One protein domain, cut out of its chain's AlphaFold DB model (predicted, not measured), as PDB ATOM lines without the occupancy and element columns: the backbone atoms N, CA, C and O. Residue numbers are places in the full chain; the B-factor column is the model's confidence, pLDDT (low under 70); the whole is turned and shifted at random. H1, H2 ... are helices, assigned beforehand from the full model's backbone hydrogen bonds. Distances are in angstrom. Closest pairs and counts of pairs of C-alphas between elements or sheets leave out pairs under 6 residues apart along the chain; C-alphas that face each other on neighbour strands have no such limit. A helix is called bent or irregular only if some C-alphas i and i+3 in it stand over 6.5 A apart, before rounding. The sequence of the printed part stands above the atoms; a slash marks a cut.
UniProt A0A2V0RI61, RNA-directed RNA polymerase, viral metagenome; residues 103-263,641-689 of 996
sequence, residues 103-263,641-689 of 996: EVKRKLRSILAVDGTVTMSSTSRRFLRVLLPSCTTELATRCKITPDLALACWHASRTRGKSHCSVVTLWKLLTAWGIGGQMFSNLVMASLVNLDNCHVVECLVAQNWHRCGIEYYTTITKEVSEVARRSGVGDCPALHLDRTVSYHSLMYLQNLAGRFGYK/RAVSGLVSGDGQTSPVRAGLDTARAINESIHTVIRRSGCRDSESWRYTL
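This is residues 103 to 263 and 641 to 689 of the 996 residues of the protein "RNA-directed RNA polymerase" of viral metagenome (UniProt A0A2V0RI61). This is a rounded ball of mostly short helices built round H6, which lies in the core with H4, H5, H7, H9 and H10 about it. The longest helix, H8, packs on H9 at one side, the hairpin of H11 and H12 covers H10 and H4 at another, and H1 and H2 lie farthest out. The printed part has 210 residues with twelve named helices, H1 to H12 in chain order, and no named strand: all helix. It is compact, with a radius of gyration of the C-alphas of 16.1 A and spans of 45 by 43 by 41 A.

Find C-alpha 214 at (-16.386, 19.808, -11.589); from there H8 runs 25.4 A to C-alpha 231 at (-37.775, 24.150, -24.584). Before it look for H7 at residues 195 to 206, 16.2 A, H6 at 181 to 190, 14.2 A, H5 at 167 to 174, H4 at 147 to 158, 16.5 A, H3 at 137 to 140, H2 at 122 to 131 and H1 at 103 to 112. After it come H9 at 253 to 257, H10 at 641 to 647, H11 at 660 to 675, 22.9 A, and H12 at 680 to 689, 15.3 A, ending at C-alpha 689 (-29.964, 23.542, 10.216). H12 is irregular: C-alphas 684 and 687 are 7.9 A apart.

Start at the hub, H6, which touches five helices. Its closest C-alphas to H4 are Ser 185 and Pro 147, 5.2 A apart, at a shallow tilt of 17 degrees, the same way. It touches H9 at C-alphas 183 and 257, 4.6 A, and H10 at C-alphas 186 and 644, 5.8 A. It forms hairpins with H7, closest C-alphas 190 and 197, 5.8 A, and with H5, which it only just touches, with 3 pairs of C-alphas within 8 A, the closest 173 and 184, 6.9 A. H8 touches H9 at C-alphas 218 and 254, 4.6 A, and is apart from H6. H10 and H11 form a hairpin, closest C-alphas 646 and 669, 5.3 A. H11 and H12 form another, at a shallow tilt of 17 degrees. H12 touches H4 at C-alphas 685 and 153, 5.0 A. H2 touches residues 147 to 148 of H4 alone, closest C-alphas 125 and 148, 5.9 A. H1 only just touches H5, with 3 pairs within 8 A, and H3 touches no helix. The helix packing is part aligned, part crossed. Every O i to N i+4 pair is within hydrogen-bond range in H1, H2, H4 to H8, H10 and H11; H9 has 0 of 1, with 2 of 2 O i to N i+3 pairs, H12 has 2 of 6, with 6 of 7, and H3 is too short for such a pair.

The C-alphas farthest apart, Thr 123 and Ser 231, are 46.9 A apart. Residues 264 to 640 are not printed, and C-alphas 263 and 641 stand 24.3 A apart across the cut. The links H8 to H9 and H10 to H11 are long. The mean pLDDT of the printed part is 85.2; it is under 70 at residues 114 to 119, 177 to 178, 263 and 651 to 654.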
ATOM      1  N   GLU A 103     -13.344  -1.398   2.657       79.50
ATOM      2  CA  GLU A 103     -13.234  -0.693   3.938       79.50
ATOM      3  C   GLU A 103     -13.832   0.711   3.898       79.50
ATOM      4  O   GLU A 103     -14.482   1.119   4.865       79.50
ATOM      5  N   VAL A 104     -13.649   1.443   2.791       74.00
ATOM      6  CA  VAL A 104     -14.317   2.736   2.563       74.00
ATOM      7  C   VAL A 104     -15.830   2.519   2.573       74.00
ATOM      8  O   VAL A 104     -16.542   3.161   3.344       74.00
ATOM      9  N   LYS A 105     -16.303   1.523   1.816       75.38
ATOM     10  CA  LYS A 105     -17.689   1.042   1.796       75.38
ATOM     11  C   LYS A 105     -18.196   0.697   3.203       75.38
ATOM     12  O   LYS A 105     -19.259   1.173   3.597       75.38
ATOM     13  N   ARG A 106     -17.439  -0.068   3.999       82.00
ATOM     14  CA  ARG A 106     -17.796  -0.420   5.389       82.00
ATOM     15  C   ARG A 106     -17.950   0.815   6.287       82.00
ATOM     16  O   ARG A 106     -18.964   0.924   6.974       82.00
ATOM     17  N   LYS A 107     -17.013   1.773   6.243       81.75
ATOM     18  CA  LYS A 107     -17.112   3.015   7.039       81.75
ATOM     19  C   LYS A 107     -18.266   3.914   6.583       81.75
ATOM     20  O   LYS A 107     -18.967   4.467   7.426       81.75
ATOM     21  N   LEU A 108     -18.520   4.010   5.277       79.00
ATOM     22  CA  LEU A 108     -19.665   4.749   4.738       79.00
ATOM     23  C   LEU A 108     -21.007   4.120   5.145       79.00
ATOM     24  O   LEU A 108     -21.909   4.852   5.543       79.00
ATOM     25  N   ARG A 109     -21.127   2.781   5.162       79.12
ATOM     26  CA  ARG A 109     -22.311   2.099   5.720       79.12
ATOM     27  C   ARG A 109     -22.515   2.450   7.194       79.12
ATOM     28  O   ARG A 109     -23.612   2.855   7.551       79.12
ATOM     29  N   SER A 110     -21.468   2.406   8.024       82.06
ATOM     30  CA  SER A 110     -21.576   2.808   9.441       82.06
ATOM     31  C   SER A 110     -21.868   4.299   9.665       82.06
ATOM     32  O   SER A 110     -22.231   4.677  10.771       82.06
ATOM     33  N   ILE A 111     -21.711   5.152   8.646       80.25
ATOM     34  CA  ILE A 111     -22.123   6.564   8.693       80.25
ATOM     35  C   ILE A 111     -23.609   6.703   8.336       80.25
ATOM     36  O   ILE A 111     -24.329   7.403   9.036       80.25
ATOM     37  N   LEU A 112     -24.073   6.008   7.291       75.12
ATOM     38  CA  LEU A 112     -25.471   6.031   6.835       75.12
ATOM     39  C   LEU A 112     -26.429   5.203   7.717       75.12
ATOM     40  O   LEU A 112     -27.644   5.330   7.583       75.12
ATOM     41  N   ALA A 113     -25.889   4.357   8.598       70.88
ATOM     42  CA  ALA A 113     -26.627   3.531   9.555       70.88
ATOM     43  C   ALA A 113     -26.731   4.148  10.966       70.88
ATOM     44  O   ALA A 113     -27.139   3.459  11.894       70.88
ATOM     45  N   VAL A 114     -26.344   5.415  11.162       63.12
ATOM     46  CA  VAL A 114     -26.558   6.106  12.446       63.12
ATOM     47  C   VAL A 114     -28.016   6.555  12.544       63.12
ATOM     48  O   VAL A 114     -28.486   7.331  11.710       63.12
ATOM     49  N   ASP A 115     -28.728   6.110  13.579       52.12
ATOM     50  CA  ASP A 115     -30.123   6.495  13.801       52.12
ATOM     51  C   ASP A 115     -30.260   7.965  14.206       52.12
ATOM     52  O   ASP A 115     -30.030   8.336  15.357       52.12
ATOM     53  N   GLY A 116     -30.648   8.799  13.233       48.78
ATOM     54  CA  GLY A 116     -31.358  10.082  13.372       48.78
ATOM     55  C   GLY A 116     -30.671  11.231  14.124       48.78
ATOM     56  O   GLY A 116     -31.094  12.381  14.011       48.78
ATOM     57  N   THR A 117     -29.626  10.957  14.896       52.25
ATOM     58  CA  THR A 117     -29.014  11.903  15.825       52.25
ATOM     59  C   THR A 117     -28.024  12.821  15.112       52.25
ATOM     60  O   THR A 117     -27.122  12.395  14.394       52.25
ATOM     61  N   VAL A 118     -28.146  14.129  15.365       52.00
ATOM     62  CA  VAL A 118     -27.293  15.189  14.778       52.00
ATOM     63  C   VAL A 118     -25.807  15.035  15.185       52.00
ATOM     64  O   VAL A 118     -24.901  15.645  14.614       52.00
ATOM     65  N   THR A 119     -25.523  14.185  16.171       59.91
ATOM     66  CA  THR A 119     -24.204  13.892  16.733       59.91
ATOM     67  C   THR A 119     -23.429  12.824  15.953       59.91
ATOM     68  O   THR A 119     -22.973  11.838  16.531       59.91
ATOM     69  N   MET A 120     -23.159  13.053  14.662       73.25
ATOM     70  CA  MET A 120     -22.117  12.287  13.958       73.25
ATOM     71  C   MET A 120     -20.800  12.306  14.758       73.25
ATOM     72  O   MET A 120     -20.377  13.365  15.243       73.25
ATOM     73  N   SER A 121     -20.107  11.167  14.864       79.69
ATOM     74  CA  SER A 121     -18.838  11.104  15.606       79.69
ATOM     75  C   SER A 121     -17.790  12.071  15.026       79.69
ATOM     76  O   SER A 121     -17.789  12.369  13.826       79.69
ATOM     77  N   SER A 122     -16.873  12.566  15.861       78.69
ATOM     78  CA  SER A 122     -15.769  13.430  15.413       78.69
ATOM     79  C   SER A 122     -14.904  12.739  14.349       78.69
ATOM     80  O   SER A 122     -14.536  13.362  13.351       78.69
ATOM     81  N   THR A 123     -14.666  11.434  14.505       81.25
ATOM     82  CA  THR A 123     -13.987  10.568  13.530       81.25
ATOM     83  C   THR A 123     -14.734  10.507  12.197       81.25
ATOM     84  O   THR A 123     -14.119  10.708  11.151       81.25
ATOM     85  N   SER A 124     -16.055  10.302  12.216       83.06
ATOM     86  CA  SER A 124     -16.897  10.239  11.012       83.06
ATOM     87  C   SER A 124     -16.929  11.578  10.273       83.06
ATOM     88  O   SER A 124     -16.754  11.620   9.056       83.06
ATOM     89  N   ARG A 125     -17.069  12.693  11.001       84.00
ATOM     90  CA  ARG A 125     -17.021  14.046  10.418       84.00
ATOM     91  C   ARG A 125     -15.657  14.358   9.807       84.00
ATOM     92  O   ARG A 125     -15.582  14.960   8.738       84.00
ATOM     93  N   ARG A 126     -14.570  13.908  10.439       82.94
ATOM     94  CA  ARG A 126     -13.216  14.059   9.892       82.94
ATOM     95  C   ARG A 126     -12.978  13.181   8.662       82.94
ATOM     96  O   ARG A 126     -12.375  13.655   7.707       82.94
ATOM     97  N   PHE A 127     -13.503  11.954   8.649       85.94
ATOM     98  CA  PHE A 127     -13.487  11.067   7.482       85.94
ATOM     99  C   PHE A 127     -14.186  11.720   6.281       85.94
ATOM    100  O   PHE A 127     -13.578  11.828   5.218       85.94
ATOM    101  N   LEU A 128     -15.396  12.264   6.468       86.69
ATOM    102  CA  LEU A 128     -16.106  12.991   5.408       86.69
ATOM    103  C   LEU A 128     -15.340  14.222   4.908       86.69
ATOM    104  O   LEU A 128     -15.264  14.422   3.705       86.69
ATOM    105  N   ARG A 129     -14.719  15.023   5.785       83.88
ATOM    106  CA  ARG A 129     -13.923  16.200   5.368       83.88
ATOM    107  C   ARG A 129     -12.685  15.852   4.536       83.88
ATOM    108  O   ARG A 129     -12.247  16.676   3.739       83.88
ATOM    109  N   VAL A 130     -12.112  14.666   4.736       83.12
ATOM    110  CA  VAL A 130     -10.941  14.185   3.985       83.12
ATOM    111  C   VAL A 130     -11.351  13.540   2.655       83.12
ATOM    112  O   VAL A 130     -10.659  13.715   1.655       83.12
ATOM    113  N   LEU A 131     -12.489  12.838   2.640       83.19
ATOM    114  CA  LEU A 131     -13.101  12.238   1.452       83.19
ATOM    115  C   LEU A 131     -13.707  13.291   0.504       83.19
ATOM    116  O   LEU A 131     -13.571  13.179  -0.710       83.19
ATOM    117  N   LEU A 132     -14.332  14.328   1.068       88.06
ATOM    118  CA  LEU A 132     -15.051  15.404   0.379       88.06
ATOM    119  C   LEU A 132     -14.427  16.775   0.727       88.06
ATOM    120  O   LEU A 132     -15.034  17.581   1.445       88.06
ATOM    121  N   PRO A 133     -13.191  17.057   0.272       82.81
ATOM    122  CA  PRO A 133     -12.479  18.280   0.627       82.81
ATOM    123  C   PRO A 133     -13.176  19.539   0.091       82.81
ATOM    124  O   PRO A 133     -13.882  19.519  -0.917       82.81
ATOM    125  N   SER A 134     -12.944  20.675   0.750       81.38
ATOM    126  CA  SER A 134     -13.263  21.997   0.189       81.38
ATOM    127  C   SER A 134     -12.110  22.477  -0.693       81.38
ATOM    128  O   SER A 134     -10.954  22.292  -0.318       81.38
ATOM    129  N   CYS A 135     -12.403  23.129  -1.825       76.56
ATOM    130  CA  CYS A 135     -11.375  23.608  -2.763       76.56
ATOM    131  C   CYS A 135     -10.387  24.587  -2.104       76.56
ATOM    132  O   CYS A 135      -9.195  24.558  -2.398       76.56
ATOM    133  N   THR A 136     -10.865  25.424  -1.176       80.19
ATOM    134  CA  THR A 136     -10.025  26.312  -0.362       80.19
ATOM    135  C   THR A 136     -10.518  26.372   1.086       80.19
ATOM    136  O   THR A 136     -11.704  26.178   1.372       80.19
ATOM    137  N   THR A 137      -9.622  26.721   2.013       81.31
ATOM    138  CA  THR A 137      -9.964  27.049   3.411       81.31
ATOM    139  C   THR A 137     -10.942  28.223   3.504       81.31
ATOM    140  O   THR A 137     -11.731  28.301   4.442       81.31
ATOM    141  N   GLU A 138     -10.906  29.134   2.531       79.94
ATOM    142  CA  GLU A 138     -11.775  30.308   2.479       79.94
ATOM    143  C   GLU A 138     -13.239  29.936   2.195       79.94
ATOM    144  O   GLU A 138     -14.158  30.463   2.828       79.94
ATOM    145  N   LEU A 139     -13.442  28.975   1.290       84.31
ATOM    146  CA  LEU A 139     -14.744  28.392   0.970       84.31
ATOM    147  C   LEU A 139     -15.228  27.440   2.073       84.31
ATOM    148  O   LEU A 139     -16.427  27.375   2.343       84.31
ATOM    149  N   ALA A 140     -14.312  26.749   2.760       86.38
ATOM    150  CA  ALA A 140     -14.639  25.903   3.909       86.38
ATOM    151  C   ALA A 140     -15.245  26.712   5.071       86.38
ATOM    152  O   ALA A 140     -16.251  26.304   5.646       86.38
ATOM    153  N   THR A 141     -14.675  27.878   5.397       85.38
ATOM    154  CA  THR A 141     -15.155  28.744   6.495       85.38
ATOM    155  C   THR A 141     -16.393  29.577   6.147       85.38
ATOM    156  O   THR A 141     -16.953  30.235   7.021       85.38
ATOM    157  N   ARG A 142     -16.852  29.529   4.889       87.31
ATOM    158  CA  ARG A 142     -18.122  30.116   4.417       87.31
ATOM    159  C   ARG A 142     -19.168  29.063   4.036       87.31
ATOM    160  O   ARG A 142     -20.232  29.397   3.514       87.31
ATOM    161  N   CYS A 143     -18.878  27.790   4.291       90.31
ATOM    162  CA  CYS A 143     -19.806  26.696   4.062       90.31
ATOM    163  C   CYS A 143     -20.891  26.702   5.152       90.31
ATOM    164  O   CYS A 143     -20.602  26.469   6.325       90.31
ATOM    165  N   LYS A 144     -22.136  26.983   4.758       92.56
ATOM    166  CA  LYS A 144     -23.325  26.957   5.622       92.56
ATOM    167  C   LYS A 144     -23.815  25.523   5.871       92.56
ATOM    168  O   LYS A 144     -24.417  25.258   6.906       92.56
ATOM    169  N   ILE A 145     -23.568  24.591   4.944       94.38
ATOM    170  CA  ILE A 145     -23.944  23.176   5.090       94.38
ATOM    171  C   ILE A 145     -22.760  22.293   4.702       94.38
ATOM    172  O   ILE A 145     -22.474  22.082   3.525       94.38
ATOM    173  N   THR A 146     -22.060  21.755   5.697       92.81
ATOM    174  CA  THR A 146     -20.994  20.765   5.489       92.81
ATOM    175  C   THR A 146     -21.579  19.371   5.201       92.81
ATOM    176  O   THR A 146     -22.735  19.127   5.550       92.81
ATOM    177  N   PRO A 147     -20.817  18.429   4.604       92.69
ATOM    178  CA  PRO A 147     -21.317  17.090   4.265       92.69
ATOM    179  C   PRO A 147     -21.976  16.326   5.421       92.69
ATOM    180  O   PRO A 147     -22.965  15.628   5.223       92.69
ATOM    181  N   ASP A 148     -21.458  16.489   6.639       90.62
ATOM    182  CA  ASP A 148     -22.025  15.923   7.864       90.62
ATOM    183  C   ASP A 148     -23.376  16.544   8.251       90.62
ATOM    184  O   ASP A 148     -24.260  15.841   8.741       90.62
ATOM    185  N   LEU A 149     -23.575  17.835   7.978       91.88
ATOM    186  CA  LEU A 149     -24.843  18.519   8.224       91.88
ATOM    187  C   LEU A 149     -25.877  18.230   7.120       91.88
ATOM    188  O   LEU A 149     -27.057  18.084   7.426       91.88
ATOM    189  N   ALA A 150     -25.444  18.067   5.863       94.19
ATOM    190  CA  ALA A 150     -26.307  17.621   4.765       94.19
ATOM    191  C   ALA A 150     -26.859  16.205   5.015       94.19
ATOM    192  O   ALA A 150     -28.056  15.967   4.864       94.19
ATOM    193  N   LEU A 151     -26.015  15.278   5.491       91.75
ATOM    194  CA  LEU A 151     -26.468  13.947   5.907       91.75
ATOM    195  C   LEU A 151     -27.435  14.013   7.098       91.75
ATOM    196  O   LEU A 151     -28.462  13.342   7.071       91.75
ATOM    197  N   ALA A 152     -27.180  14.856   8.106       90.00
ATOM    198  CA  ALA A 152     -28.130  15.051   9.208       90.00
ATOM    199  C   ALA A 152     -29.500  15.580   8.725       90.00
ATOM    200  O   ALA A 152     -30.534  15.197   9.273       90.00
ATOM    201  N   CYS A 153     -29.530  16.407   7.673       91.62
ATOM    202  CA  CYS A 153     -30.773  16.835   7.024       91.62
ATOM    203  C   CYS A 153     -31.474  15.670   6.312       91.62
ATOM    204  O   CYS A 153     -32.672  15.476   6.514       91.62
ATOM    205  N   TRP A 154     -30.742  14.839   5.562       91.88
ATOM    206  CA  TRP A 154     -31.292  13.624   4.943       91.88
ATOM    207  C   TRP A 154     -31.892  12.663   5.980       91.88
ATOM    208  O   TRP A 154     -33.035  12.236   5.832       91.88
ATOM    209  N   HIS A 155     -31.179  12.391   7.080       87.12
ATOM    210  CA  HIS A 155     -31.690  11.558   8.173       87.12
ATOM    211  C   HIS A 155     -32.978  12.141   8.784       87.12
ATOM    212  O   HIS A 155     -33.952  11.406   8.935       87.12
ATOM    213  N   ALA A 156     -33.020  13.449   9.070       86.56
ATOM    214  CA  ALA A 156     -34.212  14.124   9.600       86.56
ATOM    215  C   ALA A 156     -35.402  14.133   8.620       86.56
ATOM    216  O   ALA A 156     -36.556  14.093   9.039       86.56
ATOM    217  N   SER A 157     -35.126  14.141   7.315       87.56
ATOM    218  CA  SER A 157     -36.144  14.009   6.265       87.56
ATOM    219  C   SER A 157     -36.687  12.579   6.216       87.56
ATOM    220  O   SER A 157     -37.896  12.359   6.148       87.56
ATOM    221  N   ARG A 158     -35.795  11.584   6.301       85.12
ATOM    222  CA  ARG A 158     -36.124  10.157   6.220       85.12
ATOM    223  C   ARG A 158     -36.954   9.685   7.413       85.12
ATOM    224  O   ARG A 158     -37.945   8.996   7.200       85.12
ATOM    225  N   THR A 159     -36.618  10.095   8.638       79.50
ATOM    226  CA  THR A 159     -37.410   9.757   9.841       79.50
ATOM    227  C   THR A 159     -38.804  10.390   9.850       79.50
ATOM    228  O   THR A 159     -39.669   9.937  10.591       79.50
ATOM    229  N   ARG A 160     -39.044  11.403   9.009       79.44
ATOM    230  CA  ARG A 160     -40.346  12.060   8.814       79.44
ATOM    231  C   ARG A 160     -41.130  11.527   7.605       79.44
ATOM    232  O   ARG A 160     -42.159  12.102   7.270       79.44
ATOM    233  N   GLY A 161     -40.644  10.484   6.924       80.31
ATOM    234  CA  GLY A 161     -41.265   9.967   5.694       80.31
ATOM    235  C   GLY A 161     -41.167  10.924   4.497       80.31
ATOM    236  O   GLY A 161     -41.982  10.849   3.584       80.31
ATOM    237  N   LYS A 162     -40.195  11.850   4.510       76.88
ATOM    238  CA  LYS A 162     -40.044  12.956   3.545       76.88
ATOM    239  C   LYS A 162     -38.706  12.977   2.795       76.88
ATOM    240  O   LYS A 162     -38.396  13.950   2.120       76.88
ATOM    241  N   SER A 163     -37.897  11.921   2.902       75.44
ATOM    242  CA  SER A 163     -36.688  11.786   2.079       75.44
ATOM    243  C   SER A 163     -36.984  10.998   0.810       75.44
ATOM    244  O   SER A 163     -37.064   9.772   0.862       75.44
ATOM    245  N   HIS A 164     -37.039  11.696  -0.321       77.50
ATOM    246  CA  HIS A 164     -37.099  11.087  -1.656       77.50
ATOM    247  C   HIS A 164     -35.751  10.450  -2.054       77.50
ATOM    248  O   HIS A 164     -35.714   9.425  -2.723       77.50
ATOM    249  N   CYS A 165     -34.634  11.022  -1.584       82.50
ATOM    250  CA  CYS A 165     -33.273  10.600  -1.934       82.50
ATOM    251  C   CYS A 165     -32.915   9.202  -1.409       82.50
ATOM    252  O   CYS A 165     -32.873   8.976  -0.192       82.50
ATOM    253  N   SER A 166     -32.588   8.280  -2.320       82.50
ATOM    254  CA  SER A 166     -32.258   6.901  -1.967       82.50
ATOM    255  C   SER A 166     -30.888   6.765  -1.286       82.50
ATOM    256  O   SER A 166     -29.928   7.500  -1.544       82.50
ATOM    257  N   VAL A 167     -30.750   5.722  -0.455       80.69
ATOM    258  CA  VAL A 167     -29.456   5.322   0.135       80.69
ATOM    259  C   VAL A 167     -28.422   5.020  -0.963       80.69
ATOM    260  O   VAL A 167     -27.231   5.264  -0.778       80.69
ATOM    261  N   VAL A 168     -28.872   4.527  -2.124       81.00
ATOM    262  CA  VAL A 168     -28.026   4.200  -3.282       81.00
ATOM    263  C   VAL A 168     -27.454   5.464  -3.932       81.00
ATOM    264  O   VAL A 168     -26.275   5.476  -4.292       81.00
ATOM    265  N   THR A 169     -28.228   6.543  -4.034       84.31
ATOM    266  CA  THR A 169     -27.749   7.832  -4.556       84.31
ATOM    267  C   THR A 169     -26.760   8.493  -3.604       84.31
ATOM    268  O   THR A 169     -25.656   8.839  -4.033       84.31
ATOM    269  N   LEU A 170     -27.061   8.550  -2.297       85.50
ATOM    270  CA  LEU A 170     -26.081   8.995  -1.296       85.50
ATOM    271  C   LEU A 170     -24.783   8.184  -1.355       85.50
ATOM    272  O   LEU A 170     -23.691   8.739  -1.262       85.50
ATOM    273  N   TRP A 171     -24.887   6.870  -1.528       81.69
ATOM    274  CA  TRP A 171     -23.745   5.973  -1.634       81.69
ATOM    275  C   TRP A 171     -22.896   6.223  -2.884       81.69
ATOM    276  O   TRP A 171     -21.669   6.312  -2.788       81.69
ATOM    277  N   LYS A 172     -23.524   6.367  -4.057       84.75
ATOM    278  CA  LYS A 172     -22.832   6.684  -5.318       84.75
ATOM    279  C   LYS A 172     -22.120   8.043  -5.240       84.75
ATOM    280  O   LYS A 172     -20.993   8.135  -5.730       84.75
ATOM    281  N   LEU A 173     -22.726   9.034  -4.572       85.12
ATOM    282  CA  LEU A 173     -22.130  10.342  -4.261       85.12
ATOM    283  C   LEU A 173     -20.952  10.230  -3.279       85.12
ATOM    284  O   LEU A 173     -19.863  10.706  -3.573       85.12
ATOM    285  N   LEU A 174     -21.124   9.559  -2.136       82.06
ATOM    286  CA  LEU A 174     -20.063   9.371  -1.134       82.06
ATOM    287  C   LEU A 174     -18.872   8.556  -1.670       82.06
ATOM    288  O   LEU A 174     -17.752   8.714  -1.196       82.06
ATOM    289  N   THR A 175     -19.095   7.692  -2.663       74.94
ATOM    290  CA  THR A 175     -18.038   6.935  -3.358       74.94
ATOM    291  C   THR A 175     -17.510   7.635  -4.618       74.94
ATOM    292  O   THR A 175     -16.657   7.078  -5.312       74.94
ATOM    293  N   ALA A 176     -17.977   8.848  -4.936       75.81
ATOM    294  CA  ALA A 176     -17.528   9.600  -6.099       75.81
ATOM    295  C   ALA A 176     -16.186  10.299  -5.851       75.81
ATOM    296  O   ALA A 176     -16.049  11.174  -4.999       75.81
ATOM    297  N   TRP A 177     -15.192   9.958  -6.666       68.06
ATOM    298  CA  TRP A 177     -13.897  10.627  -6.655       68.06
ATOM    299  C   TRP A 177     -13.975  11.888  -7.521       68.06
ATOM    300  O   TRP A 177     -14.277  11.793  -8.706       68.06
ATOM    301  N   GLY A 178     -13.681  13.055  -6.940       66.50
ATOM    302  CA  GLY A 178     -13.606  14.334  -7.662       66.50
ATOM    303  C   GLY A 178     -14.661  15.377  -7.283       66.50
ATOM    304  O   GLY A 178     -14.480  16.541  -7.637       66.50
ATOM    305  N   ILE A 179     -15.703  15.013  -6.524       80.19
ATOM    306  CA  ILE A 179     -16.655  15.993  -5.979       80.19
ATOM    307  C   ILE A 179     -16.082  16.684  -4.731       80.19
ATOM    308  O   ILE A 179     -15.436  16.058  -3.888       80.19
ATOM    309  N   GLY A 180     -16.318  17.991  -4.607       87.19
ATOM    310  CA  GLY A 180     -15.974  18.759  -3.408       87.19
ATOM    311  C   GLY A 180     -17.071  18.700  -2.341       87.19
ATOM    312  O   GLY A 180     -18.231  18.424  -2.643       87.19
ATOM    313  N   GLY A 181     -16.735  19.038  -1.095       89.62
ATOM    314  CA  GLY A 181     -17.686  19.033   0.024       89.62
ATOM    315  C   GLY A 181     -18.924  19.916  -0.185       89.62
ATOM    316  O   GLY A 181     -20.010  19.531   0.236       89.62
ATOM    317  N   GLN A 182     -18.797  21.054  -0.880       91.56
ATOM    318  CA  GLN A 182     -19.955  21.888  -1.237       91.56
ATOM    319  C   GLN A 182     -20.827  21.246  -2.326       91.56
ATOM    320  O   GLN A 182     -22.045  21.280  -2.205       91.56
ATOM    321  N   MET A 183     -20.226  20.618  -3.343       93.38
ATOM    322  CA  MET A 183     -20.957  19.907  -4.400       93.38
ATOM    323  C   MET A 183     -21.745  18.720  -3.835       93.38
ATOM    324  O   MET A 183     -22.905  18.522  -4.186       93.38
ATOM    325  N   PHE A 184     -21.144  17.968  -2.909       94.44
ATOM    326  CA  PHE A 184     -21.846  16.916  -2.177       94.44
ATOM    327  C   PHE A 184     -23.047  17.476  -1.405       94.44
ATOM    328  O   PHE A 184     -24.166  17.014  -1.611       94.44
ATOM    329  N   SER A 185     -22.837  18.496  -0.563       95.31
ATOM    330  CA  SER A 185     -23.929  19.122   0.191       95.31
ATOM    331  C   SER A 185     -25.028  19.664  -0.724       95.31
ATOM    332  O   SER A 185     -26.197  19.477  -0.422       95.31
ATOM    333  N   ASN A 186     -24.683  20.283  -1.854       96.06
ATOM    334  CA  ASN A 186     -25.650  20.777  -2.832       96.06
ATOM    335  C   ASN A 186     -26.522  19.668  -3.418       96.06
ATOM    336  O   ASN A 186     -27.739  19.807  -3.426       96.06
ATOM    337  N   LEU A 187     -25.914  18.577  -3.892       95.62
ATOM    338  CA  LEU A 187     -26.648  17.464  -4.499       95.62
ATOM    339  C   LEU A 187     -27.547  16.760  -3.471       95.62
ATOM    340  O   LEU A 187     -28.686  16.435  -3.789       95.62
ATOM    341  N   VAL A 188     -27.077  16.600  -2.227       95.06
ATOM    342  CA  VAL A 188     -27.889  16.049  -1.126       95.06
ATOM    343  C   VAL A 188     -29.014  16.993  -0.710       95.06
ATOM    344  O   VAL A 188     -30.127  16.538  -0.496       95.06
ATOM    345  N   MET A 189     -28.767  18.301  -0.595       95.75
ATOM    346  CA  MET A 189     -29.826  19.241  -0.221       95.75
ATOM    347  C   MET A 189     -30.856  19.415  -1.344       95.75
ATOM    348  O   MET A 189     -32.035  19.544  -1.040       95.75
ATOM    349  N   ALA A 190     -30.450  19.368  -2.620       95.62
ATOM    350  CA  ALA A 190     -31.358  19.432  -3.769       95.62
ATOM    351  C   ALA A 190     -32.325  18.237  -3.810       95.62
ATOM    352  O   ALA A 190     -33.529  18.432  -3.970       95.62
ATOM    353  N   SER A 191     -31.840  17.014  -3.562       94.69
ATOM    354  CA  SER A 191     -32.686  15.810  -3.498       94.69
ATOM    355  C   SER A 191     -33.560  15.695  -2.236       94.69
ATOM    356  O   SER A 191     -34.237  14.685  -2.033       94.69
ATOM    357  N   LEU A 192     -33.574  16.739  -1.400       93.31
ATOM    358  CA  LEU A 192     -34.441  16.907  -0.231       93.31
ATOM    359  C   LEU A 192     -35.395  18.112  -0.358       93.31
ATOM    360  O   LEU A 192     -36.011  18.500   0.638       93.31
ATOM    361  N   VAL A 193     -35.501  18.730  -1.542       92.12
ATOM    362  CA  VAL A 193     -36.428  19.853  -1.773       92.12
ATOM    363  C   VAL A 193     -37.796  19.370  -2.256       92.12
ATOM    364  O   VAL A 193     -38.810  19.777  -1.698       92.12
ATOM    365  N   ASN A 194     -37.831  18.512  -3.278       90.88
ATOM    366  CA  ASN A 194     -39.029  17.900  -3.861       90.88
ATOM    367  C   ASN A 194     -38.645  16.582  -4.581       90.88
ATOM    368  O   ASN A 194     -37.474  16.184  -4.575       90.88
ATOM    369  N   LEU A 195     -39.624  15.892  -5.177       91.62
ATOM    370  CA  LEU A 195     -39.403  14.626  -5.888       91.62
ATOM    371  C   LEU A 195     -38.609  14.821  -7.194       91.62
ATOM    372  O   LEU A 195     -37.684  14.062  -7.468       91.62
ATOM    373  N   ASP A 196     -38.909  15.868  -7.956       93.38
ATOM    374  CA  ASP A 196     -38.280  16.183  -9.243       93.38
ATOM    375  C   ASP A 196     -36.774  16.433  -9.118       93.38
ATOM    376  O   ASP A 196     -35.970  15.774  -9.775       93.38
ATOM    377  N   ASN A 197     -36.360  17.342  -8.228       94.19
ATOM    378  CA  ASN A 197     -34.951  17.595  -7.936       94.19
ATOM    379  C   ASN A 197     -34.260  16.344  -7.373       94.19
ATOM    380  O   ASN A 197     -33.058  16.175  -7.583       94.19
ATOM    381  N   CYS A 198     -34.991  15.443  -6.707       93.38
ATOM    382  CA  CYS A 198     -34.456  14.137  -6.348       93.38
ATOM    383  C   CYS A 198     -34.202  13.265  -7.583       93.38
ATOM    384  O   CYS A 198     -33.068  12.827  -7.763       93.38
ATOM    385  N   HIS A 199     -35.193  13.065  -8.455       93.69
ATOM    386  CA  HIS A 199     -35.063  12.267  -9.680       93.69
ATOM    387  C   HIS A 199     -33.922  12.788 -10.576       93.69
ATOM    388  O   HIS A 199     -33.051  12.024 -10.990       93.69
ATOM    389  N   VAL A 200     -33.837  14.110 -10.765       95.12
ATOM    390  CA  VAL A 200     -32.743  14.775 -11.491       95.12
ATOM    391  C   VAL A 200     -31.374  14.477 -10.866       95.12
ATOM    392  O   VAL A 200     -30.420  14.175 -11.588       95.12
ATOM    393  N   VAL A 201     -31.249  14.516  -9.533       94.94
ATOM    394  CA  VAL A 201     -30.000  14.158  -8.836       94.94
ATOM    395  C   VAL A 201     -29.694  12.663  -8.958       94.94
ATOM    396  O   VAL A 201     -28.539  12.319  -9.205       94.94
ATOM    397  N   GLU A 202     -30.682  11.773  -8.842       93.38
ATOM    398  CA  GLU A 202     -30.488  10.324  -9.006       93.38
ATOM    399  C   GLU A 202     -29.971   9.999 -10.422       93.38
ATOM    400  O   GLU A 202     -29.019   9.226 -10.565       93.38
ATOM    401  N   CYS A 203     -30.493  10.670 -11.456       93.38
ATOM    402  CA  CYS A 203     -30.039  10.530 -12.842       93.38
ATOM    403  C   CYS A 203     -28.651  11.146 -13.098       93.38
ATOM    404  O   CYS A 203     -27.787  10.472 -13.660       93.38
ATOM    405  N   LEU A 204     -28.351  12.353 -12.597       92.38
ATOM    406  CA  LEU A 204     -26.987  12.932 -12.611       92.38
ATOM    407  C   LEU A 204     -25.947  12.038 -11.905       92.38
ATOM    408  O   LEU A 204     -24.738  12.094 -12.175       92.38
ATOM    409  N   VAL A 205     -26.417  11.220 -10.967       90.56
ATOM    410  CA  VAL A 205     -25.619  10.252 -10.223       90.56
ATOM    411  C   VAL A 205     -25.520   8.905 -10.953       90.56
ATOM    412  O   VAL A 205     -24.454   8.286 -10.918       90.56
ATOM    413  N   ALA A 206     -26.555   8.477 -11.678       89.38
ATOM    414  CA  ALA A 206     -26.528   7.317 -12.570       89.38
ATOM    415  C   ALA A 206     -25.608   7.534 -13.784       89.38
ATOM    416  O   ALA A 206     -24.769   6.679 -14.063       89.38
ATOM    417  N   GLN A 207     -25.670   8.707 -14.423       89.81
ATOM    418  CA  GLN A 207     -24.819   9.078 -15.563       89.81
ATOM    419  C   GLN A 207     -23.350   9.359 -15.182       89.81
ATOM    420  O   GLN A 207     -22.519   9.645 -16.038       89.81
ATOM    421  N   ASN A 208     -22.996   9.292 -13.892       88.50
ATOM    422  CA  ASN A 208     -21.639   9.505 -13.369       88.50
ATOM    423  C   ASN A 208     -20.973  10.862 -13.725       88.50
ATOM    424  O   ASN A 208     -19.808  11.040 -13.375       88.50
ATOM    425  N   TRP A 209     -21.663  11.849 -14.321       87.19
ATOM    426  CA  TRP A 209     -21.069  13.130 -14.772       87.19
ATOM    427  C   TRP A 209     -20.283  13.868 -13.677       87.19
ATOM    428  O   TRP A 209     -19.243  14.472 -13.927       87.19
ATOM    429  N   HIS A 210     -20.743  13.762 -12.430       82.50
ATOM    430  CA  HIS A 210     -20.087  14.309 -11.242       82.50
ATOM    431  C   HIS A 210     -18.683  13.709 -10.963       82.50
ATOM    432  O   HIS A 210     -17.864  14.336 -10.294       82.50
ATOM    433  N   ARG A 211     -18.371  12.518 -11.499       82.75
ATOM    434  CA  ARG A 211     -17.049  11.852 -11.437       82.75
ATOM    435  C   ARG A 211     -16.105  12.295 -12.553       82.75
ATOM    436  O   ARG A 211     -14.891  12.188 -12.402       82.75
ATOM    437  N   CYS A 212     -16.639  12.865 -13.632       81.50
ATOM    438  CA  CYS A 212     -15.862  13.489 -14.707       81.50
ATOM    439  C   CYS A 212     -15.279  14.860 -14.299       81.50
ATOM    440  O   CYS A 212     -14.672  15.550 -15.116       81.50
ATOM    441  N   GLY A 213     -15.398  15.238 -13.024       80.50
ATOM    442  CA  GLY A 213     -14.823  16.449 -12.453       80.50
ATOM    443  C   GLY A 213     -15.704  17.680 -12.647       80.50
ATOM    444  O   GLY A 213     -16.536  17.757 -13.547       80.50
ATOM    445  N   ILE A 214     -15.496  18.656 -11.766       84.06
ATOM    446  CA  ILE A 214     -16.386  19.808 -11.589       84.06
ATOM    447  C   ILE A 214     -16.553  20.668 -12.850       84.06
ATOM    448  O   ILE A 214     -17.662  21.078 -13.148       84.06
ATOM    449  N   GLU A 215     -15.480  20.850 -13.619       83.06
ATOM    450  CA  GLU A 215     -15.426  21.572 -14.899       83.06
ATOM    451  C   GLU A 215     -16.356  20.948 -15.956       83.06
ATOM    452  O   GLU A 215     -17.262  21.613 -16.455       83.06
ATOM    453  N   TYR A 216     -16.205  19.641 -16.214       85.75
ATOM    454  CA  TYR A 216     -17.077  18.888 -17.123       85.75
ATOM    455  C   TYR A 216     -18.530  18.930 -16.647       85.75
ATOM    456  O   TYR A 216     -19.423  19.217 -17.440       85.75
ATOM    457  N   TYR A 217     -18.756  18.708 -15.345       89.88
ATOM    458  CA  TYR A 217     -20.081  18.795 -14.740       89.88
ATOM    459  C   TYR A 217     -20.715  20.173 -14.978       89.88
ATOM    460  O   TYR A 217     -21.853  20.231 -15.438       89.88
ATOM    461  N   THR A 218     -20.002  21.277 -14.722       90.25
ATOM    462  CA  THR A 218     -20.535  22.633 -14.934       90.25
ATOM    463  C   THR A 218     -20.840  22.932 -16.395       90.25
ATOM    464  O   THR A 218     -21.828  23.611 -16.654       90.25
ATOM    465  N   THR A 219     -20.057  22.404 -17.341       88.31
ATOM    466  CA  THR A 219     -20.343  22.548 -18.773       88.31
ATOM    467  C   THR A 219     -21.595  21.760 -19.154       88.31
ATOM    468  O   THR A 219     -22.587  22.357 -19.554       88.31
ATOM    469  N   ILE A 220     -21.618  20.436 -18.959       89.81
ATOM    470  CA  ILE A 220     -22.738  19.606 -19.436       89.81
ATOM    471  C   ILE A 220     -24.071  19.952 -18.751       89.81
ATOM    472  O   ILE A 220     -25.117  19.958 -19.394       89.81
ATOM    473  N   THR A 221     -24.050  20.321 -17.464       93.62
ATOM    474  CA  THR A 221     -25.272  20.729 -16.747       93.62
ATOM    475  C   THR A 221     -25.724  22.158 -17.053       93.62
ATOM    476  O   THR A 221     -26.915  22.440 -16.921       93.62
ATOM    477  N   LYS A 222     -24.830  23.041 -17.524       91.19
ATOM    478  CA  LYS A 222     -25.215  24.322 -18.137       91.19
ATOM    479  C   LYS A 222     -25.956  24.071 -19.450       91.19
ATOM    480  O   LYS A 222     -27.039  24.620 -19.615       91.19
ATOM    481  N   GLU A 223     -25.428  23.226 -20.340       88.38
ATOM    482  CA  GLU A 223     -26.097  22.932 -21.620       88.38
ATOM    483  C   GLU A 223     -27.489  22.309 -21.397       88.38
ATOM    484  O   GLU A 223     -28.465  22.765 -21.987       88.38
ATOM    485  N   VAL A 224     -27.623  21.352 -20.464       90.38
ATOM    486  CA  VAL A 224     -28.937  20.804 -20.056       90.38
ATOM    487  C   VAL A 224     -29.867  21.898 -19.516       90.38
ATOM    488  O   VAL A 224     -31.030  21.960 -19.917       90.38
ATOM    489  N   SER A 225     -29.368  22.792 -18.656       91.12
ATOM    490  CA  SER A 225     -30.152  23.923 -18.141       91.12
ATOM    491  C   SER A 225     -30.599  24.889 -19.241       91.12
ATOM    492  O   SER A 225     -31.658  25.497 -19.106       91.12
ATOM    493  N   GLU A 226     -29.793  25.102 -20.278       84.38
ATOM    494  CA  GLU A 226     -30.107  26.026 -21.371       84.38
ATOM    495  C   GLU A 226     -31.092  25.394 -22.364       84.38
ATOM    496  O   GLU A 226     -32.031  26.068 -22.790       84.38
ATOM    497  N   VAL A 227     -30.967  24.091 -22.647       84.12
ATOM    498  CA  VAL A 227     -31.974  23.320 -23.397       84.12
ATOM    499  C   VAL A 227     -33.322  23.346 -22.673       84.12
ATOM    500  O   VAL A 227     -34.303  23.760 -23.284       84.12
ATOM    501  N   ALA A 228     -33.369  23.003 -21.380       88.38
ATOM    502  CA  ALA A 228     -34.606  22.998 -20.590       88.38
ATOM    503  C   ALA A 228     -35.257  24.393 -20.497       88.38
ATOM    504  O   ALA A 228     -36.453  24.537 -20.747       88.38
ATOM    505  N   ARG A 229     -34.469  25.448 -20.218       86.31
ATOM    506  CA  ARG A 229     -34.928  26.854 -20.212       86.31
ATOM    507  C   ARG A 229     -35.606  27.236 -21.531       86.31
ATOM    508  O   ARG A 229     -36.668  27.856 -21.523       86.31
ATOM    509  N   ARG A 230     -34.988  26.883 -22.662       79.62
ATOM    510  CA  ARG A 230     -35.503  27.192 -24.004       79.62
ATOM    511  C   ARG A 230     -36.758  26.382 -24.325       79.62
ATOM    512  O   ARG A 230     -37.776  26.970 -24.679       79.62
ATOM    513  N   SER A 231     -36.701  25.061 -24.176       83.25
ATOM    514  CA  SER A 231     -37.775  24.150 -24.584       83.25
ATOM    515  C   SER A 231     -39.027  24.248 -23.707       83.25
ATOM    516  O   SER A 231     -40.131  24.110 -24.224       83.25
ATOM    517  N   GLY A 232     -38.869  24.510 -22.406       87.00
ATOM    518  CA  GLY A 232     -39.968  24.457 -21.439       87.00
ATOM    519  C   GLY A 232     -40.428  23.035 -21.098       87.00
ATOM    520  O   GLY A 232     -41.528  22.862 -20.585       87.00
ATOM    521  N   VAL A 233     -39.618  22.007 -21.388       87.25
ATOM    522  CA  VAL A 233     -39.926  20.602 -21.058       87.25
ATOM    523  C   VAL A 233     -38.819  19.966 -20.218       87.25
ATOM    524  O   VAL A 233     -37.639  20.248 -20.424       87.25
ATOM    525  N   GLY A 234     -39.200  19.098 -19.274       87.50
ATOM    526  CA  GLY A 234     -38.262  18.297 -18.469       87.50
ATOM    527  C   GLY A 234     -37.662  17.094 -19.202       87.50
ATOM    528  O   GLY A 234     -36.737  16.466 -18.692       87.50
ATOM    529  N   ASP A 235     -38.164  16.821 -20.410       87.31
ATOM    530  CA  ASP A 235     -37.677  15.817 -21.356       87.31
ATOM    531  C   ASP A 235     -36.167  16.001 -21.586       87.31
ATOM    532  O   ASP A 235     -35.717  16.974 -22.200       87.31
ATOM    533  N   CYS A 236     -35.364  15.092 -21.033       88.81
ATOM    534  CA  CYS A 236     -33.910  15.152 -21.094       88.81
ATOM    535  C   CYS A 236     -33.343  13.753 -21.372       88.81
ATOM    536  O   CYS A 236     -32.926  13.053 -20.441       88.81
ATOM    537  N   PRO A 237     -33.256  13.341 -22.653       84.88
ATOM    538  CA  PRO A 237     -32.752  12.022 -23.040       84.88
ATOM    539  C   PRO A 237     -31.347  11.713 -22.504       84.88
ATOM    540  O   PRO A 237     -31.070  10.574 -22.132       84.88
ATOM    541  N   ALA A 238     -30.489  12.734 -22.371       82.12
ATOM    542  CA  ALA A 238     -29.140  12.627 -21.804       82.12
ATOM    543  C   ALA A 238     -29.108  12.295 -20.295       82.12
ATOM    544  O   ALA A 238     -28.093  11.813 -19.794       82.12
ATOM    545  N   LEU A 239     -30.207  12.536 -19.573       86.88
ATOM    546  CA  LEU A 239     -30.412  12.113 -18.183       86.88
ATOM    547  C   LEU A 239     -31.416  10.953 -18.061       86.88
ATOM    548  O   LEU A 239     -31.619  10.464 -16.955       86.88
ATOM    549  N   HIS A 240     -32.012  10.503 -19.170       89.62
ATOM    550  CA  HIS A 240     -33.151   9.575 -19.211       89.62
ATOM    551  C   HIS A 240     -34.362  10.070 -18.395       89.62
ATOM    552  O   HIS A 240     -35.058   9.280 -17.762       89.62
ATOM    553  N   LEU A 241     -34.598  11.386 -18.399       90.38
ATOM    554  CA  LEU A 241     -35.771  12.006 -17.781       90.38
ATOM    555  C   LEU A 241     -36.847  12.238 -18.840       90.38
ATOM    556  O   LEU A 241     -36.535  12.668 -19.951       90.38
ATOM    557  N   ASP A 242     -38.097  11.978 -18.476       89.94
ATOM    558  CA  ASP A 242     -39.267  12.209 -19.317       89.94
ATOM    559  C   ASP A 242     -39.972  13.538 -18.970       89.94
ATOM    560  O   ASP A 242     -39.462  14.387 -18.236       89.94
ATOM    561  N   ARG A 243     -41.175  13.729 -19.518       86.25
ATOM    562  CA  ARG A 243     -41.988  14.944 -19.346       86.25
ATOM    563  C   ARG A 243     -42.711  15.049 -17.998       86.25
ATOM    564  O   ARG A 243     -43.399  16.042 -17.791       86.25
ATOM    565  N   THR A 244     -42.591  14.067 -17.102       88.88
ATOM    566  CA  THR A 244     -43.194  14.136 -15.756       88.88
ATOM    567  C   THR A 244     -42.410  15.045 -14.811       88.88
ATOM    568  O   THR A 244     -42.986  15.595 -13.876       88.88
ATOM    569  N   VAL A 245     -41.113  15.236 -15.068       91.19
ATOM    570  CA  VAL A 245     -40.237  16.113 -14.284       91.19
ATOM    571  C   VAL A 245     -40.429  17.568 -14.712       91.19
ATOM    572  O   VAL A 245     -40.365  17.897 -15.896       91.19
ATOM    573  N   SER A 246     -40.597  18.474 -13.749       90.88
ATOM    574  CA  SER A 246     -40.636  19.912 -14.002       90.88
ATOM    575  C   SER A 246     -39.300  20.416 -14.549       90.88
ATOM    576  O   SER A 246     -38.240  20.226 -13.942       90.88
ATOM    577  N   TYR A 247     -39.338  21.128 -15.679       91.94
ATOM    578  CA  TYR A 247     -38.134  21.667 -16.315       91.94
ATOM    579  C   TYR A 247     -37.415  22.706 -15.432       91.94
ATOM    580  O   TYR A 247     -36.194  22.857 -15.521       91.94
ATOM    581  N   HIS A 248     -38.131  23.347 -14.502       91.50
ATOM    582  CA  HIS A 248     -37.569  24.245 -13.483       91.50
ATOM    583  C   HIS A 248     -36.559  23.533 -12.568       91.50
ATOM    584  O   HIS A 248     -35.583  24.140 -12.120       91.50
ATOM    585  N   SER A 249     -36.713  22.220 -12.364       93.25
ATOM    586  CA  SER A 249     -35.752  21.381 -11.632       93.25
ATOM    587  C   SER A 249     -34.456  21.121 -12.415       93.25
ATOM    588  O   SER A 249     -33.426  20.831 -11.798       93.25
ATOM    589  N   LEU A 250     -34.470  21.288 -13.746       94.06
ATOM    590  CA  LEU A 250     -33.285  21.255 -14.619       94.06
ATOM    591  C   LEU A 250     -32.598  22.623 -14.762       94.06
ATOM    592  O   LEU A 250     -31.442  22.694 -15.188       94.06
ATOM    593  N   MET A 251     -33.267  23.721 -14.399       92.56
ATOM    594  CA  MET A 251     -32.686  25.055 -14.520       92.56
ATOM    595  C   MET A 251     -31.576  25.296 -13.485       92.56
ATOM    596  O   MET A 251     -31.704  25.030 -12.288       92.56
ATOM    597  N   TYR A 252     -30.459  25.846 -13.956       93.38
ATOM    598  CA  TYR A 252     -29.240  26.152 -13.211       93.38
ATOM    599  C   TYR A 252     -28.582  24.976 -12.462       93.38
ATOM    600  O   TYR A 252     -27.985  25.181 -11.397       93.38
ATOM    601  N   LEU A 253     -28.643  23.754 -12.998       95.44
ATOM    602  CA  LEU A 253     -27.984  22.582 -12.400       95.44
ATOM    603  C   LEU A 253     -26.472  22.766 -12.177       95.44
ATOM    604  O   LEU A 253     -25.945  22.292 -11.171       95.44
ATOM    605  N   GLN A 254     -25.783  23.549 -13.012       94.75
ATOM    606  CA  GLN A 254     -24.369  23.891 -12.827       94.75
ATOM    607  C   GLN A 254     -24.080  24.604 -11.495       94.75
ATOM    608  O   GLN A 254     -22.976  24.486 -10.965       94.75
ATOM    609  N   ASN A 255     -25.066  25.277 -10.886       95.38
ATOM    610  CA  ASN A 255     -24.906  25.857  -9.548       95.38
ATOM    611  C   ASN A 255     -24.715  24.781  -8.470       95.38
ATOM    612  O   ASN A 255     -24.084  25.067  -7.454       95.38
ATOM    613  N   LEU A 256     -25.203  23.550  -8.675       95.75
ATOM    614  CA  LEU A 256     -25.039  22.452  -7.718       95.75
ATOM    615  C   LEU A 256     -23.575  21.994  -7.591       95.75
ATOM    616  O   LEU A 256     -23.222  21.405  -6.573       95.75
ATOM    617  N   ALA A 257     -22.682  22.383  -8.507       93.31
ATOM    618  CA  ALA A 257     -21.230  22.292  -8.305       93.31
ATOM    619  C   ALA A 257     -20.739  23.048  -7.049       93.31
ATOM    620  O   ALA A 257     -19.674  22.750  -6.509       93.31
ATOM    621  N   GLY A 258     -21.519  24.020  -6.562       92.44
ATOM    622  CA  GLY A 258     -21.149  24.885  -5.447       92.44
ATOM    623  C   GLY A 258     -20.150  25.949  -5.872       92.44
ATOM    624  O   GLY A 258     -20.043  26.288  -7.052       92.44
ATOM    625  N   ARG A 259     -19.427  26.502  -4.898       90.38
ATOM    626  CA  ARG A 259     -18.356  27.467  -5.145       90.38
ATOM    627  C   ARG A 259     -17.021  26.748  -5.108       90.38
ATOM    628  O   ARG A 259     -16.743  25.960  -4.202       90.38
ATOM    629  N   PHE A 260     -16.179  27.057  -6.078       86.06
ATOM    630  CA  PHE A 260     -14.870  26.451  -6.246       86.06
ATOM    631  C   PHE A 260     -13.863  27.485  -6.735       86.06
ATOM    632  O   PHE A 260     -14.241  28.504  -7.304       86.06
ATOM    633  N   GLY A 261     -12.584  27.209  -6.498       78.38
ATOM    634  CA  GLY A 261     -11.473  28.023  -6.973       78.38
ATOM    635  C   GLY A 261     -10.302  27.120  -7.321       78.38
ATOM    636  O   GLY A 261      -9.825  26.386  -6.453       78.38
ATOM    637  N   TYR A 262      -9.860  27.171  -8.575       72.44
ATOM    638  CA  TYR A 262      -8.702  26.432  -9.082       72.44
ATOM    639  C   TYR A 262      -7.741  27.425  -9.735       72.44
ATOM    640  O   TYR A 262      -8.174  28.345 -10.428       72.44
ATOM    641  N   LYS A 263      -6.431  27.264  -9.519       63.28
ATOM    642  CA  LYS A 263      -5.427  28.165 -10.120       63.28
ATOM    643  C   LYS A 263      -5.349  27.984 -11.634       63.28
ATOM    644  O   LYS A 263      -5.051  28.918 -12.362       63.28
ATOM    645  N   ARG A 641     -30.303  27.298  -7.681       92.88
ATOM    646  CA  ARG A 641     -29.599  28.522  -7.265       92.88
ATOM    647  C   ARG A 641     -29.823  28.848  -5.784       92.88
ATOM    648  O   ARG A 641     -28.882  29.294  -5.129       92.88
ATOM    649  N   ALA A 642     -31.029  28.631  -5.254       93.31
ATOM    650  CA  ALA A 642     -31.322  28.822  -3.833       93.31
ATOM    651  C   ALA A 642     -30.618  27.777  -2.960       93.31
ATOM    652  O   ALA A 642     -29.959  28.161  -1.997       93.31
ATOM    653  N   VAL A 643     -30.646  26.496  -3.347       95.69
ATOM    654  CA  VAL A 643     -29.919  25.415  -2.652       95.69
ATOM    655  C   VAL A 643     -28.432  25.756  -2.518       95.69
ATOM    656  O   VAL A 643     -27.903  25.754  -1.408       95.69
ATOM    657  N   SER A 644     -27.764  26.170  -3.602       94.56
ATOM    658  CA  SER A 644     -26.337  26.518  -3.520       94.56
ATOM    659  C   SER A 644     -26.045  27.794  -2.710       94.56
ATOM    660  O   SER A 644     -24.971  27.910  -2.113       94.56
ATOM    661  N   GLY A 645     -26.992  28.736  -2.620       92.12
ATOM    662  CA  GLY A 645     -26.908  29.901  -1.722       92.12
ATOM    663  C   GLY A 645     -27.225  29.586  -0.250       92.12
ATOM    664  O   GLY A 645     -26.738  30.269   0.657       92.12
ATOM    665  N   LEU A 646     -28.003  28.532   0.007       94.06
ATOM    666  CA  LEU A 646     -28.255  27.968   1.333       94.06
ATOM    667  C   LEU A 646     -27.063  27.132   1.824       94.06
ATOM    668  O   LEU A 646     -26.752  27.178   3.007       94.06
ATOM    669  N   VAL A 647     -26.362  26.420   0.938       94.81
ATOM    670  CA  VAL A 647     -25.167  25.618   1.266       94.81
ATOM    671  C   VAL A 647     -23.897  26.473   1.382       94.81
ATOM    672  O   VAL A 647     -23.032  26.169   2.207       94.81
ATOM    673  N   SER A 648     -23.771  27.561   0.610       87.62
ATOM    674  CA  SER A 648     -22.556  28.393   0.565       87.62
ATOM    675  C   SER A 648     -22.832  29.901   0.690       87.62
ATOM    676  O   SER A 648     -23.596  30.487  -0.079       87.62
ATOM    677  N   GLY A 649     -22.168  30.552   1.651       79.25
ATOM    678  CA  GLY A 649     -22.089  32.016   1.720       79.25
ATOM    679  C   GLY A 649     -21.259  32.596   0.570       79.25
ATOM    680  O   GLY A 649     -20.493  31.880  -0.076       79.25
ATOM    681  N   ASP A 650     -21.403  33.896   0.295       71.56
ATOM    682  CA  ASP A 650     -20.620  34.536  -0.767       71.56
ATOM    683  C   ASP A 650     -19.158  34.730  -0.356       71.56
ATOM    684  O   ASP A 650     -18.871  34.995   0.813       71.56
ATOM    685  N   GLY A 651     -18.227  34.646  -1.311       64.81
ATOM    686  CA  GLY A 651     -16.790  34.786  -1.041       64.81
ATOM    687  C   GLY A 651     -16.436  36.115  -0.361       64.81
ATOM    688  O   GLY A 651     -15.496  36.183   0.425       64.81
ATOM    689  N   GLN A 652     -17.241  37.153  -0.592       62.62
ATOM    690  CA  GLN A 652     -17.089  38.479   0.011       62.62
ATOM    691  C   GLN A 652     -17.716  38.615   1.413       62.62
ATOM    692  O   GLN A 652     -17.392  39.564   2.122       62.62
ATOM    693  N   THR A 653     -18.579  37.687   1.846       66.81
ATOM    694  CA  THR A 653     -19.135  37.703   3.216       66.81
ATOM    695  C   THR A 653     -18.107  37.248   4.251       66.81
ATOM    696  O   THR A 653     -17.161  36.525   3.932       66.81
ATOM    697  N   SER A 654     -18.301  37.644   5.511       69.44
ATOM    698  CA  SER A 654     -17.548  37.106   6.649       69.44
ATOM    699  C   SER A 654     -17.693  35.577   6.760       69.44
ATOM    700  O   SER A 654     -18.735  35.034   6.391       69.44
ATOM    701  N   PRO A 655     -16.702  34.867   7.334       80.81
ATOM    702  CA  PRO A 655     -16.851  33.468   7.728       80.81
ATOM    703  C   PRO A 655     -18.122  33.221   8.548       80.81
ATOM    704  O   PRO A 655     -18.416  33.982   9.474       80.81
ATOM    705  N   VAL A 656     -18.843  32.143   8.232       83.06
ATOM    706  CA  VAL A 656     -20.109  31.785   8.891       83.06
ATOM    707  C   VAL A 656     -19.808  31.282  10.308       83.06
ATOM    708  O   VAL A 656     -18.874  30.507  10.523       83.06
ATOM    709  N   ARG A 657     -20.564  31.765  11.301       84.12
ATOM    710  CA  ARG A 657     -20.318  31.549  12.738       84.12
ATOM    711  C   ARG A 657     -21.641  31.271  13.441       84.12
ATOM    712  O   ARG A 657     -22.630  31.919  13.131       84.12
ATOM    713  N   ALA A 658     -21.662  30.347  14.399       87.69
ATOM    714  CA  ALA A 658     -22.876  30.076  15.164       87.69
ATOM    715  C   ALA A 658     -23.300  31.281  16.028       87.69
ATOM    716  O   ALA A 658     -22.455  32.043  16.507       87.69
ATOM    717  N   GLY A 659     -24.611  31.444  16.199       86.44
ATOM    718  CA  GLY A 659     -25.241  32.552  16.911       86.44
ATOM    719  C   GLY A 659     -26.578  32.970  16.291       86.44
ATOM    720  O   GLY A 659     -26.950  32.530  15.198       86.44
ATOM    721  N   LEU A 660     -27.282  33.854  17.000       83.25
ATOM    722  CA  LEU A 660     -28.648  34.306  16.714       83.25
ATOM    723  C   LEU A 660     -28.876  34.740  15.253       83.25
ATOM    724  O   LEU A 660     -29.762  34.213  14.581       83.25
ATOM    725  N   ASP A 661     -28.056  35.652  14.733       81.12
ATOM    726  CA  ASP A 661     -28.290  36.228  13.401       81.12
ATOM    727  C   ASP A 661     -27.937  35.268  12.261       81.12
ATOM    728  O   ASP A 661     -28.549  35.317  11.195       81.12
ATOM    729  N   THR A 662     -27.025  34.318  12.498       85.31
ATOM    730  CA  THR A 662     -26.758  33.247  11.526       85.31
ATOM    731  C   THR A 662     -27.896  32.231  11.510       85.31
ATOM    732  O   THR A 662     -28.285  31.796  10.429       85.31
ATOM    733  N   ALA A 663     -28.504  31.906  12.656       88.62
ATOM    734  CA  ALA A 663     -29.709  31.074  12.694       88.62
ATOM    735  C   ALA A 663     -30.877  31.718  11.913       88.62
ATOM    736  O   ALA A 663     -31.511  31.042  11.103       88.62
ATOM    737  N   ARG A 664     -31.084  33.037  12.064       86.06
ATOM    738  CA  ARG A 664     -32.066  33.823  11.285       86.06
ATOM    739  C   ARG A 664     -31.759  33.830   9.785       86.06
ATOM    740  O   ARG A 664     -32.617  33.479   8.981       86.06
ATOM    741  N   ALA A 665     -30.523  34.157   9.402       84.38
ATOM    742  CA  ALA A 665     -30.098  34.182   7.999       84.38
ATOM    743  C   ALA A 665     -30.166  32.797   7.328       84.38
ATOM    744  O   ALA A 665     -30.380  32.700   6.118       84.38
ATOM    745  N   ILE A 666     -30.006  31.717   8.098       90.25
ATOM    746  CA  ILE A 666     -30.261  30.345   7.653       90.25
ATOM    747  C   ILE A 666     -31.766  30.107   7.489       90.25
ATOM    748  O   ILE A 666     -32.157  29.616   6.438       90.25
ATOM    749  N   ASN A 667     -32.615  30.505   8.442       92.12
ATOM    750  CA  ASN A 667     -34.073  30.364   8.328       92.12
ATOM    751  C   ASN A 667     -34.622  31.040   7.053       92.12
ATOM    752  O   ASN A 667     -35.326  30.397   6.279       92.12
ATOM    753  N   GLU A 668     -34.199  32.274   6.761       86.31
ATOM    754  CA  GLU A 668     -34.563  32.998   5.529       86.31
ATOM    755  C   GLU A 668     -33.935  32.384   4.256       86.31
ATOM    756  O   GLU A 668     -34.570  32.317   3.200       86.31
ATOM    757  N   SER A 669     -32.718  31.827   4.346       90.12
ATOM    758  CA  SER A 669     -32.142  31.037   3.240       90.12
ATOM    759  C   SER A 669     -33.000  29.800   2.914       90.12
ATOM    760  O   SER A 669     -33.021  29.362   1.766       90.12
ATOM    761  N   ILE A 670     -33.712  29.239   3.901       91.62
ATOM    762  CA  ILE A 670     -34.587  28.065   3.749       91.62
ATOM    763  C   ILE A 670     -35.976  28.480   3.258       91.62
ATOM    764  O   ILE A 670     -36.508  27.841   2.355       91.62
ATOM    765  N   HIS A 671     -36.527  29.593   3.755       88.00
ATOM    766  CA  HIS A 671     -37.740  30.207   3.195       88.00
ATOM    767  C   HIS A 671     -37.563  30.516   1.699       88.00
ATOM    768  O   HIS A 671     -38.445  30.216   0.899       88.00
ATOM    769  N   THR A 672     -36.379  30.989   1.293       88.81
ATOM    770  CA  THR A 672     -36.014  31.180  -0.122       88.81
ATOM    771  C   THR A 672     -35.954  29.877  -0.935       88.81
ATOM    772  O   THR A 672     -36.251  29.910  -2.127       88.81
ATOM    773  N   VAL A 673     -35.608  28.730  -0.336       90.75
ATOM    774  CA  VAL A 673     -35.685  27.415  -1.011       90.75
ATOM    775  C   VAL A 673     -37.135  26.932  -1.127       90.75
ATOM    776  O   VAL A 673     -37.507  26.415  -2.178       90.75
ATOM    777  N   ILE A 674     -37.971  27.149  -0.105       88.00
ATOM    778  CA  ILE A 674     -39.391  26.753  -0.124       88.00
ATOM    779  C   ILE A 674     -40.152  27.531  -1.202       88.00
ATOM    780  O   ILE A 674     -40.772  26.907  -2.057       88.00
ATOM    781  N   ARG A 675     -40.041  28.870  -1.207       84.19
ATOM    782  CA  ARG A 675     -40.664  29.760  -2.210       84.19
ATOM    783  C   ARG A 675     -40.355  29.289  -3.638       84.19
ATOM    784  O   ARG A 675     -41.229  28.812  -4.350       84.19
ATOM    785  N   ARG A 676     -39.061  29.214  -3.963       85.94
ATOM    786  CA  ARG A 676     -38.556  28.836  -5.295       85.94
ATOM    787  C   ARG A 676     -38.710  27.367  -5.693       85.94
ATOM    788  O   ARG A 676     -38.200  26.983  -6.735       85.94
ATOM    789  N   SER A 677     -39.319  26.522  -4.871       82.38
ATOM    790  CA  SER A 677     -39.565  25.118  -5.225       82.38
ATOM    791  C   SER A 677     -41.042  24.745  -5.239       82.38
ATOM    792  O   SER A 677     -41.361  23.592  -5.526       82.38
ATOM    793  N   GLY A 678     -41.924  25.670  -4.839       73.81
ATOM    794  CA  GLY A 678     -43.327  25.383  -4.532       73.81
ATOM    795  C   GLY A 678     -43.532  24.370  -3.393       73.81
ATOM    796  O   GLY A 678     -44.669  24.007  -3.098       73.81
ATOM    797  N   CYS A 679     -42.464  23.882  -2.746       77.62
ATOM    798  CA  CYS A 679     -42.500  22.657  -1.956       77.62
ATOM    799  C   CYS A 679     -42.110  22.872  -0.488       77.62
ATOM    800  O   CYS A 679     -41.011  23.317  -0.146       77.62
ATOM    801  N   ARG A 680     -43.008  22.463   0.416       82.25
ATOM    802  CA  ARG A 680     -42.795  22.534   1.870       82.25
ATOM    803  C   ARG A 680     -41.993  21.362   2.451       82.25
ATOM    804  O   ARG A 680     -41.712  21.394   3.644       82.25
ATOM    805  N   ASP A 681     -41.549  20.377   1.663       84.00
ATOM    806  CA  ASP A 681     -40.730  19.260   2.180       84.00
ATOM    807  C   ASP A 681     -39.401  19.733   2.799       84.00
ATOM    808  O   ASP A 681     -38.870  19.078   3.697       84.00
ATOM    809  N   SER A 682     -38.927  20.934   2.448       85.12
ATOM    810  CA  SER A 682     -37.775  21.580   3.100       85.12
ATOM    811  C   SER A 682     -37.986  21.913   4.594       85.12
ATOM    812  O   SER A 682     -37.023  22.039   5.351       85.12
ATOM    813  N   GLU A 683     -39.234  21.984   5.079       88.00
ATOM    814  CA  GLU A 683     -39.539  22.062   6.521       88.00
ATOM    815  C   GLU A 683     -39.123  20.786   7.279       88.00
ATOM    816  O   GLU A 683     -38.866  20.831   8.488       88.00
ATOM    817  N   SER A 684     -38.994  19.643   6.589       87.06
ATOM    818  CA  SER A 684     -38.600  18.373   7.213       87.06
ATOM    819  C   SER A 684     -37.198  18.428   7.836       87.06
ATOM    820  O   SER A 684     -36.977  17.780   8.858       87.06
ATOM    821  N   TRP A 685     -36.303  19.276   7.321       89.38
ATOM    822  CA  TRP A 685     -34.930  19.446   7.809       89.38
ATOM    823  C   TRP A 685     -34.603  20.847   8.362       89.38
ATOM    824  O   TRP A 685     -33.508  21.044   8.899       89.38
ATOM    825  N   ARG A 686     -35.531  21.820   8.318       91.12
ATOM    826  CA  ARG A 686     -35.261  23.220   8.719       91.12
ATOM    827  C   ARG A 686     -34.683  23.363  10.133       91.12
ATOM    828  O   ARG A 686     -33.641  23.998  10.298       91.12
ATOM    829  N   TYR A 687     -35.288  22.738  11.149       90.56
ATOM    830  CA  TYR A 687     -34.770  22.830  12.526       90.56
ATOM    831  C   TYR A 687     -33.411  22.153  12.724       90.56
ATOM    832  O   TYR A 687     -32.664  22.589  13.595       90.56
ATOM    833  N   THR A 688     -33.038  21.165  11.905       91.25
ATOM    834  CA  THR A 688     -31.693  20.568  11.943       91.25
ATOM    835  C   THR A 688     -30.630  21.621  11.624       91.25
ATOM    836  O   THR A 688     -29.646  21.741  12.352       91.25
ATOM    837  N   LEU A 689     -30.863  22.449  10.598       93.12
ATOM    838  CA  LEU A 689     -29.964  23.542  10.216       93.12
ATOM    839  C   LEU A 689     -30.029  24.733  11.174       93.12
ATOM    840  O   LEU A 689     -28.993  25.211  11.635       93.12
TER     841      LEU A 689